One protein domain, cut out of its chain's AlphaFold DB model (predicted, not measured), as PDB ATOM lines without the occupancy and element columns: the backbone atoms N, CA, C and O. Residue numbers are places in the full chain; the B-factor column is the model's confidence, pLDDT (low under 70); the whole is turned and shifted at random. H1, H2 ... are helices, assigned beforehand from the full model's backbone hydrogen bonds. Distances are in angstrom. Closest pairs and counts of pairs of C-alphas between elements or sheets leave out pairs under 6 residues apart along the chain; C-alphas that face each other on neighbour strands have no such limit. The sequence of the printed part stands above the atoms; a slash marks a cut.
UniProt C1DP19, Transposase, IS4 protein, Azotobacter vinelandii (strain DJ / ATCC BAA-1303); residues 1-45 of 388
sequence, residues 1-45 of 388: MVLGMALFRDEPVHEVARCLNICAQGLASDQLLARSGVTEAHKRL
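AT A GLANCE: This is residues 1 to 45 of the 388 residues of the protein "Transposase, IS4 protein" of Azotobacter vinelandii (strain DJ / ATCC BAA-1303) (UniProt C1DP19). Three short helices, H1, H2 and H3, stand roughly at right angles to one another, their centres making a triangle, with H2 touching both of the others. A long loop, residues 20 to 34, swings out on the far side of H2 from H1 before the chain enters H3. The printed part has 45 residues, with three named helices in the order H1, H2, H3 and no named strand; the class is all helix. It is compact, with a radius of gyration of the C-alphas of 9.7 A, and its C-alphas span 24 by 21 by 14 A.

IN THESE COORDINATES: H1 is residues 2 to 7, beginning at C-alpha 2 at (36.561, 28.071, -40.435), and measures 9.0 A from first to last C-alpha. H2 is residues 13 to 19, 10.0 A long, beginning at C-alpha 13 at (43.337, 24.248, -35.766). H3, the longest helix, is residues 35 to 45, 15.8 A long, ending at C-alpha 45 at (35.657, 22.740, -48.007).

HOW THE PARTS SIT: H1 and H2 touch, about perpendicular at 77 degrees; their closest C-alphas, those of Gly 4 and Val 16, are 6.1 A apart. H2 and H3 touch, about perpendicular at 80 degrees; their closest C-alphas, those of His 14 and Arg 35, are 6.2 A apart. H1 and H3 are close but not clearly touching, with the closest C-alphas, those of Val 2 and His 42, 7.7 A apart. Their lines are only just about perpendicular, at 71 degrees. In H1, H2 and H3 every O i to N i+4 pair is within hydrogen-bond range.

THE WHOLE: The C-alphas of Asp 10 and Gln 25, the two farthest apart, are 26.1 A from each other. The printed part has no cut. The link from H1 to H2 is tight, with 5 residues, and the link from H2 to H3 is long, with 15. The mean pLDDT of the printed part is 80.9, and residues 24 to 33 are under 70.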
ATOM      1  N   MET A   1      34.117  25.036 -38.279       85.81
ATOM      2  CA  MET A   1      35.599  25.048 -38.226       85.81
ATOM      3  C   MET A   1      36.161  26.400 -38.631       85.81
ATOM      4  O   MET A   1      36.701  27.077 -37.772       85.81
ATOM      5  N   VAL A   2      35.992  26.819 -39.892       91.44
ATOM      6  CA  VAL A   2      36.561  28.071 -40.435       91.44
ATOM      7  C   VAL A   2      36.201  29.301 -39.588       91.44
ATOM      8  O   VAL A   2      37.084  30.069 -39.227       91.44
ATOM      9  N   LEU A   3      34.936  29.440 -39.169       92.19
ATOM     10  CA  LEU A   3      34.516  30.519 -38.258       92.19
ATOM     11  C   LEU A   3      35.240  30.464 -36.908       92.19
ATOM     12  O   LEU A   3      35.722  31.477 -36.416       92.19
ATOM     13  N   GLY A   4      35.390  29.266 -36.340       91.06
ATOM     14  CA  GLY A   4      36.166  29.057 -35.120       91.06
ATOM     15  C   GLY A   4      37.617  29.498 -35.280       91.06
ATOM     16  O   GLY A   4      38.167  30.122 -34.388       91.06
ATOM     17  N   MET A   5      38.227  29.260 -36.440       90.56
ATOM     18  CA  MET A   5      39.596  29.701 -36.716       90.56
ATOM     19  C   MET A   5      39.738  31.227 -36.767       90.56
ATOM     20  O   MET A   5      40.813  31.741 -36.465       90.56
ATOM     21  N   ALA A   6      38.678  31.939 -37.157       91.00
ATOM     22  CA  ALA A   6      38.638  33.397 -37.127       91.00
ATOM     23  C   ALA A   6      38.474  33.946 -35.698       91.00
ATOM     24  O   ALA A   6      39.053  34.984 -35.385       91.00
ATOM     25  N   LEU A   7      37.716  33.252 -34.840       90.88
ATOM     26  CA  LEU A   7      37.460  33.652 -33.448       90.88
ATOM     27  C   LEU A   7      38.596  33.263 -32.489       90.88
ATOM     28  O   LEU A   7      38.948  34.031 -31.600       90.88
ATOM     29  N   PHE A   8      39.194  32.089 -32.690       90.56
ATOM     30  CA  PHE A   8      40.261  31.510 -31.871       90.56
ATOM     31  C   PHE A   8      41.573  31.498 -32.653       90.56
ATOM     32  O   PHE A   8      42.150  30.452 -32.949       90.56
ATOM     33  N   ARG A   9      42.019  32.689 -33.057       86.50
ATOM     34  CA  ARG A   9      43.188  32.852 -33.929       86.50
ATOM     35  C   ARG A   9      44.470  32.247 -33.355       86.50
ATOM     36  O   ARG A   9      45.248  31.681 -34.122       86.50
ATOM     37  N   ASP A  10      44.673  32.388 -32.050       86.56
ATOM     38  CA  ASP A  10      45.893  31.942 -31.367       86.56
ATOM     39  C   ASP A  10      45.906  30.437 -31.097       86.56
ATOM     40  O   ASP A  10      46.932  29.887 -30.702       86.56
ATOM     41  N   GLU A  11      44.781  29.762 -31.339       89.06
ATOM     42  CA  GLU A  11      44.654  28.338 -31.090       89.06
ATOM     43  C   GLU A  11      45.032  27.511 -32.327       89.06
ATOM     44  O   GLU A  11      44.633  27.820 -33.466       89.06
ATOM     45  N   PRO A  12      45.762  26.398 -32.139       88.50
ATOM     46  CA  PRO A  12      45.964  25.416 -33.189       88.50
ATOM     47  C   PRO A  12      44.630  24.917 -33.758       88.50
ATOM     48  O   PRO A  12      43.662  24.702 -33.036       88.50
ATOM     49  N   VAL A  13      44.584  24.637 -35.065       87.44
ATOM     50  CA  VAL A  13      43.337  24.248 -35.766       87.44
ATOM     51  C   VAL A  13      42.629  23.052 -35.115       87.44
ATOM     52  O   VAL A  13      41.404  23.008 -35.068       87.44
ATOM     53  N   HIS A  14      43.394  22.085 -34.610       84.81
ATOM     54  CA  HIS A  14      42.850  20.903 -33.941       84.81
ATOM     55  C   HIS A  14      42.266  21.222 -32.559       84.81
ATOM     56  O   HIS A  14      41.260  20.626 -32.191       84.81
ATOM     57  N   GLU A  15      42.830  22.187 -31.832       86.88
ATOM     58  CA  GLU A  15      42.255  22.654 -30.567       86.88
ATOM     59  C   GLU A  15      40.957  23.419 -30.809       86.88
ATOM     60  O   GLU A  15      39.971  23.178 -30.122       86.88
ATOM     61  N   VAL A  16      40.890  24.237 -31.864       89.19
ATOM     62  CA  VAL A  16      39.628  24.865 -32.294       89.19
ATOM     63  C   VAL A  16      38.561  23.809 -32.600       89.19
ATOM     64  O   VAL A  16      37.412  23.958 -32.191       89.19
ATOM     65  N   ALA A  17      38.935  22.734 -33.302       86.81
ATOM     66  CA  ALA A  17      38.036  21.623 -33.604       86.81
ATOM     67  C   ALA A  17      37.486  20.964 -32.336       86.81
ATOM     68  O   ALA A  17      36.279  20.742 -32.228       86.81
ATOM     69  N   ARG A  18      38.381  20.686 -31.382       84.50
ATOM     70  CA  ARG A  18      38.070  20.049 -30.104       84.50
ATOM     71  C   ARG A  18      37.179  20.936 -29.235       84.50
ATOM     72  O   ARG A  18      36.128  20.484 -28.798       84.50
ATOM     73  N   CYS A  19      37.554  22.200 -29.031       84.56
ATOM     74  CA  CYS A  19      36.809  23.156 -28.204       84.56
ATOM     75  C   CYS A  19      35.411  23.460 -28.752       84.56
ATOM     76  O   CYS A  19      34.490  23.700 -27.979       84.56
ATOM     77  N   LEU A  20      35.238  23.433 -30.075       86.50
ATOM     78  CA  LEU A  20      33.934  23.605 -30.720       86.50
ATOM     79  C   LEU A  20      33.204  22.288 -30.982       86.50
ATOM     80  O   LEU A  20      32.207  22.285 -31.702       86.50
ATOM     81  N   ASN A  21      33.689  21.182 -30.417       82.31
ATOM     82  CA  ASN A  21      33.050  19.878 -30.498       82.31
ATOM     83  C   ASN A  21      32.743  19.417 -31.945       82.31
ATOM     84  O   ASN A  21      31.732  18.773 -32.218       82.31
ATOM     85  N   ILE A  22      33.602  19.776 -32.906       80.81
ATOM     86  CA  ILE A  22      33.380  19.512 -34.334       80.81
ATOM     87  C   ILE A  22      33.888  18.108 -34.663       80.81
ATOM     88  O   ILE A  22      35.031  17.967 -35.084       80.81
ATOM     89  N   CYS A  23      33.051  17.081 -34.507       72.12
ATOM     90  CA  CYS A  23      33.378  15.696 -34.856       72.12
ATOM     91  C   CYS A  23      32.391  15.114 -35.880       72.12
ATOM     92  O   CYS A  23      31.234  15.518 -35.939       72.12
ATOM     93  N   ALA A  24      32.845  14.146 -36.684       64.25
ATOM     94  CA  ALA A  24      31.968  13.381 -37.572       64.25
ATOM     95  C   ALA A  24      31.145  12.314 -36.816       64.25
ATOM     96  O   ALA A  24      30.086  11.920 -37.296       64.25
ATOM     97  N   GLN A  25      31.631  11.838 -35.661       60.19
ATOM     98  CA  GLN A  25      31.005  10.801 -34.831       60.19
ATOM     99  C   GLN A  25      31.195  11.134 -33.341       60.19
ATOM    100  O   GLN A  25      32.325  11.258 -32.878       60.19
ATOM    101  N   GLY A  26      30.104  11.265 -32.581       58.12
ATOM    102  CA  GLY A  26      30.164  11.570 -31.145       58.12
ATOM    103  C   GLY A  26      30.667  12.985 -30.822       58.12
ATOM    104  O   GLY A  26      30.662  13.870 -31.679       58.12
ATOM    105  N   LEU A  27      31.075  13.205 -29.570       59.84
ATOM    106  CA  LEU A  27      31.656  14.471 -29.118       59.84
ATOM    107  C   LEU A  27      33.180  14.454 -29.347       59.84
ATOM    108  O   LEU A  27      33.859  13.488 -29.003       59.84
ATOM    109  N   ALA A  28      33.746  15.539 -29.884       60.34
ATOM    110  CA  ALA A  28      35.194  15.695 -30.076       60.34
ATOM    111  C   ALA A  28      35.978  15.735 -28.747       60.34
ATOM    112  O   ALA A  28      37.203  15.621 -28.755       60.34
ATOM    113  N   SER A  29      35.291  15.925 -27.612       60.62
ATOM    114  CA  SER A  29      35.860  15.786 -26.267       60.62
ATOM    115  C   SER A  29      36.214  14.343 -25.914       60.62
ATOM    116  O   SER A  29      37.132  14.127 -25.127       60.62
ATOM    117  N   ASP A  30      35.512  13.376 -26.507       60.03
ATOM    118  CA  ASP A  30      35.565  11.971 -26.097       60.03
ATOM    119  C   ASP A  30      36.504  11.165 -27.007       60.03
ATOM    120  O   ASP A  30      37.135  10.203 -26.572       60.03
ATOM    121  N   GLN A  31      36.640  11.583 -28.272       63.44
ATOM    122  CA  GLN A  31      37.580  11.015 -29.238       63.44
ATOM    123  C   GLN A  31      38.367  12.123 -29.941       63.44
ATOM    124  O   GLN A  31      37.810  12.965 -30.648       63.44
ATOM    125  N   LEU A  32      39.692  12.107 -29.768       64.31
ATOM    126  CA  LEU A  32      40.578  13.063 -30.426       64.31
ATOM    127  C   LEU A  32      40.586  12.829 -31.939       64.31
ATOM    128  O   LEU A  32      40.943  11.758 -32.428       64.31
ATOM    129  N   LEU A  33      40.250  13.873 -32.692       69.88
ATOM    130  CA  LEU A  33      40.323  13.852 -34.148       69.88
ATOM    131  C   LEU A  33      41.776  13.766 -34.615       69.88
ATOM    132  O   LEU A  33      42.638  14.535 -34.180       69.88
ATOM    133  N   ALA A  34      42.037  12.892 -35.586       77.56
ATOM    134  CA  ALA A  34      43.319  12.874 -36.272       77.56
ATOM    135  C   ALA A  34      43.588  14.243 -36.924       77.56
ATOM    136  O   ALA A  34      42.773  14.761 -37.694       77.56
ATOM    137  N   ARG A  35      44.766  14.826 -36.654       80.69
ATOM    138  CA  ARG A  35      45.174  16.143 -37.190       80.69
ATOM    139  C   ARG A  35      45.120  16.200 -38.723       80.69
ATOM    140  O   ARG A  35      44.771  17.235 -39.295       80.69
ATOM    141  N   SER A  36      45.445  15.085 -39.379       83.50
ATOM    142  CA  SER A  36      45.335  14.919 -40.832       83.50
ATOM    143  C   SER A  36      43.887  15.045 -41.311       83.50
ATOM    144  O   SER A  36      43.636  15.785 -42.254       83.50
ATOM    145  N   GLY A  37      42.924  14.434 -40.616       83.31
ATOM    146  CA  GLY A  37      41.501  14.510 -40.960       83.31
ATOM    147  C   GLY A  37      40.947  15.936 -40.915       83.31
ATOM    148  O   GLY A  37      40.262  16.358 -41.844       83.31
ATOM    149  N   VAL A  38      41.305  16.718 -39.889       82.44
ATOM    150  CA  VAL A  38      40.909  18.139 -39.789       82.44
ATOM    151  C   VAL A  38      41.501  18.960 -40.936       82.44
ATOM    152  O   VAL A  38      40.819  19.802 -41.521       82.44
ATOM    153  N   THR A  39      42.760  18.695 -41.283       84.69
ATOM    154  CA  THR A  39      43.455  19.392 -42.372       84.69
ATOM    155  C   THR A  39      42.833  19.071 -43.733       84.69
ATOM    156  O   THR A  39      42.570  19.987 -44.511       84.69
ATOM    157  N   GLU A  40      42.550  17.799 -44.013       86.25
ATOM    158  CA  GLU A  40      41.927  17.370 -45.271       86.25
ATOM    159  C   GLU A  40      40.480  17.861 -45.392       86.25
ATOM    160  O   GLU A  40      40.087  18.363 -46.444       86.25
ATOM    161  N   ALA A  41      39.700  17.833 -44.306       85.56
ATOM    162  CA  ALA A  41      38.354  18.404 -44.296       85.56
ATOM    163  C   ALA A  41      38.364  19.918 -44.568       85.56
ATOM    164  O   ALA A  41      37.517  20.421 -45.305       85.56
ATOM    165  N   HIS A  42      39.337  20.640 -44.003       84.81
ATOM    166  CA  HIS A  42      39.505  22.074 -44.223       84.81
ATOM    167  C   HIS A  42      39.847  22.400 -45.685       84.81
ATOM    168  O   HIS A  42      39.226  23.288 -46.269       84.81
ATOM    169  N   LYS A  43      40.766  21.638 -46.298       88.69
ATOM    170  CA  LYS A  43      41.091  21.756 -47.730       88.69
ATOM    171  C   LYS A  43      39.886  21.438 -48.616       88.69
ATOM    172  O   LYS A  43      39.604  22.195 -49.535       88.69
ATOM    173  N   ARG A  44      39.164  20.350 -48.317       90.62
ATOM    174  CA  ARG A  44      38.000  19.899 -49.095       90.62
ATOM    175  C   ARG A  44      36.869  20.926 -49.128       90.62
ATOM    176  O   ARG A  44      36.146  20.978 -50.111       90.62
ATOM    177  N   LEU A  45      36.697  21.713 -48.063       91.31
ATOM    178  CA  LEU A  45      35.657  22.740 -48.007       91.31
ATOM    179  C   LEU A  45      35.890  23.869 -49.024       91.31
ATOM    180  O   LEU A  45      34.923  24.364 -49.587       91.31
TER     181      LEU A  45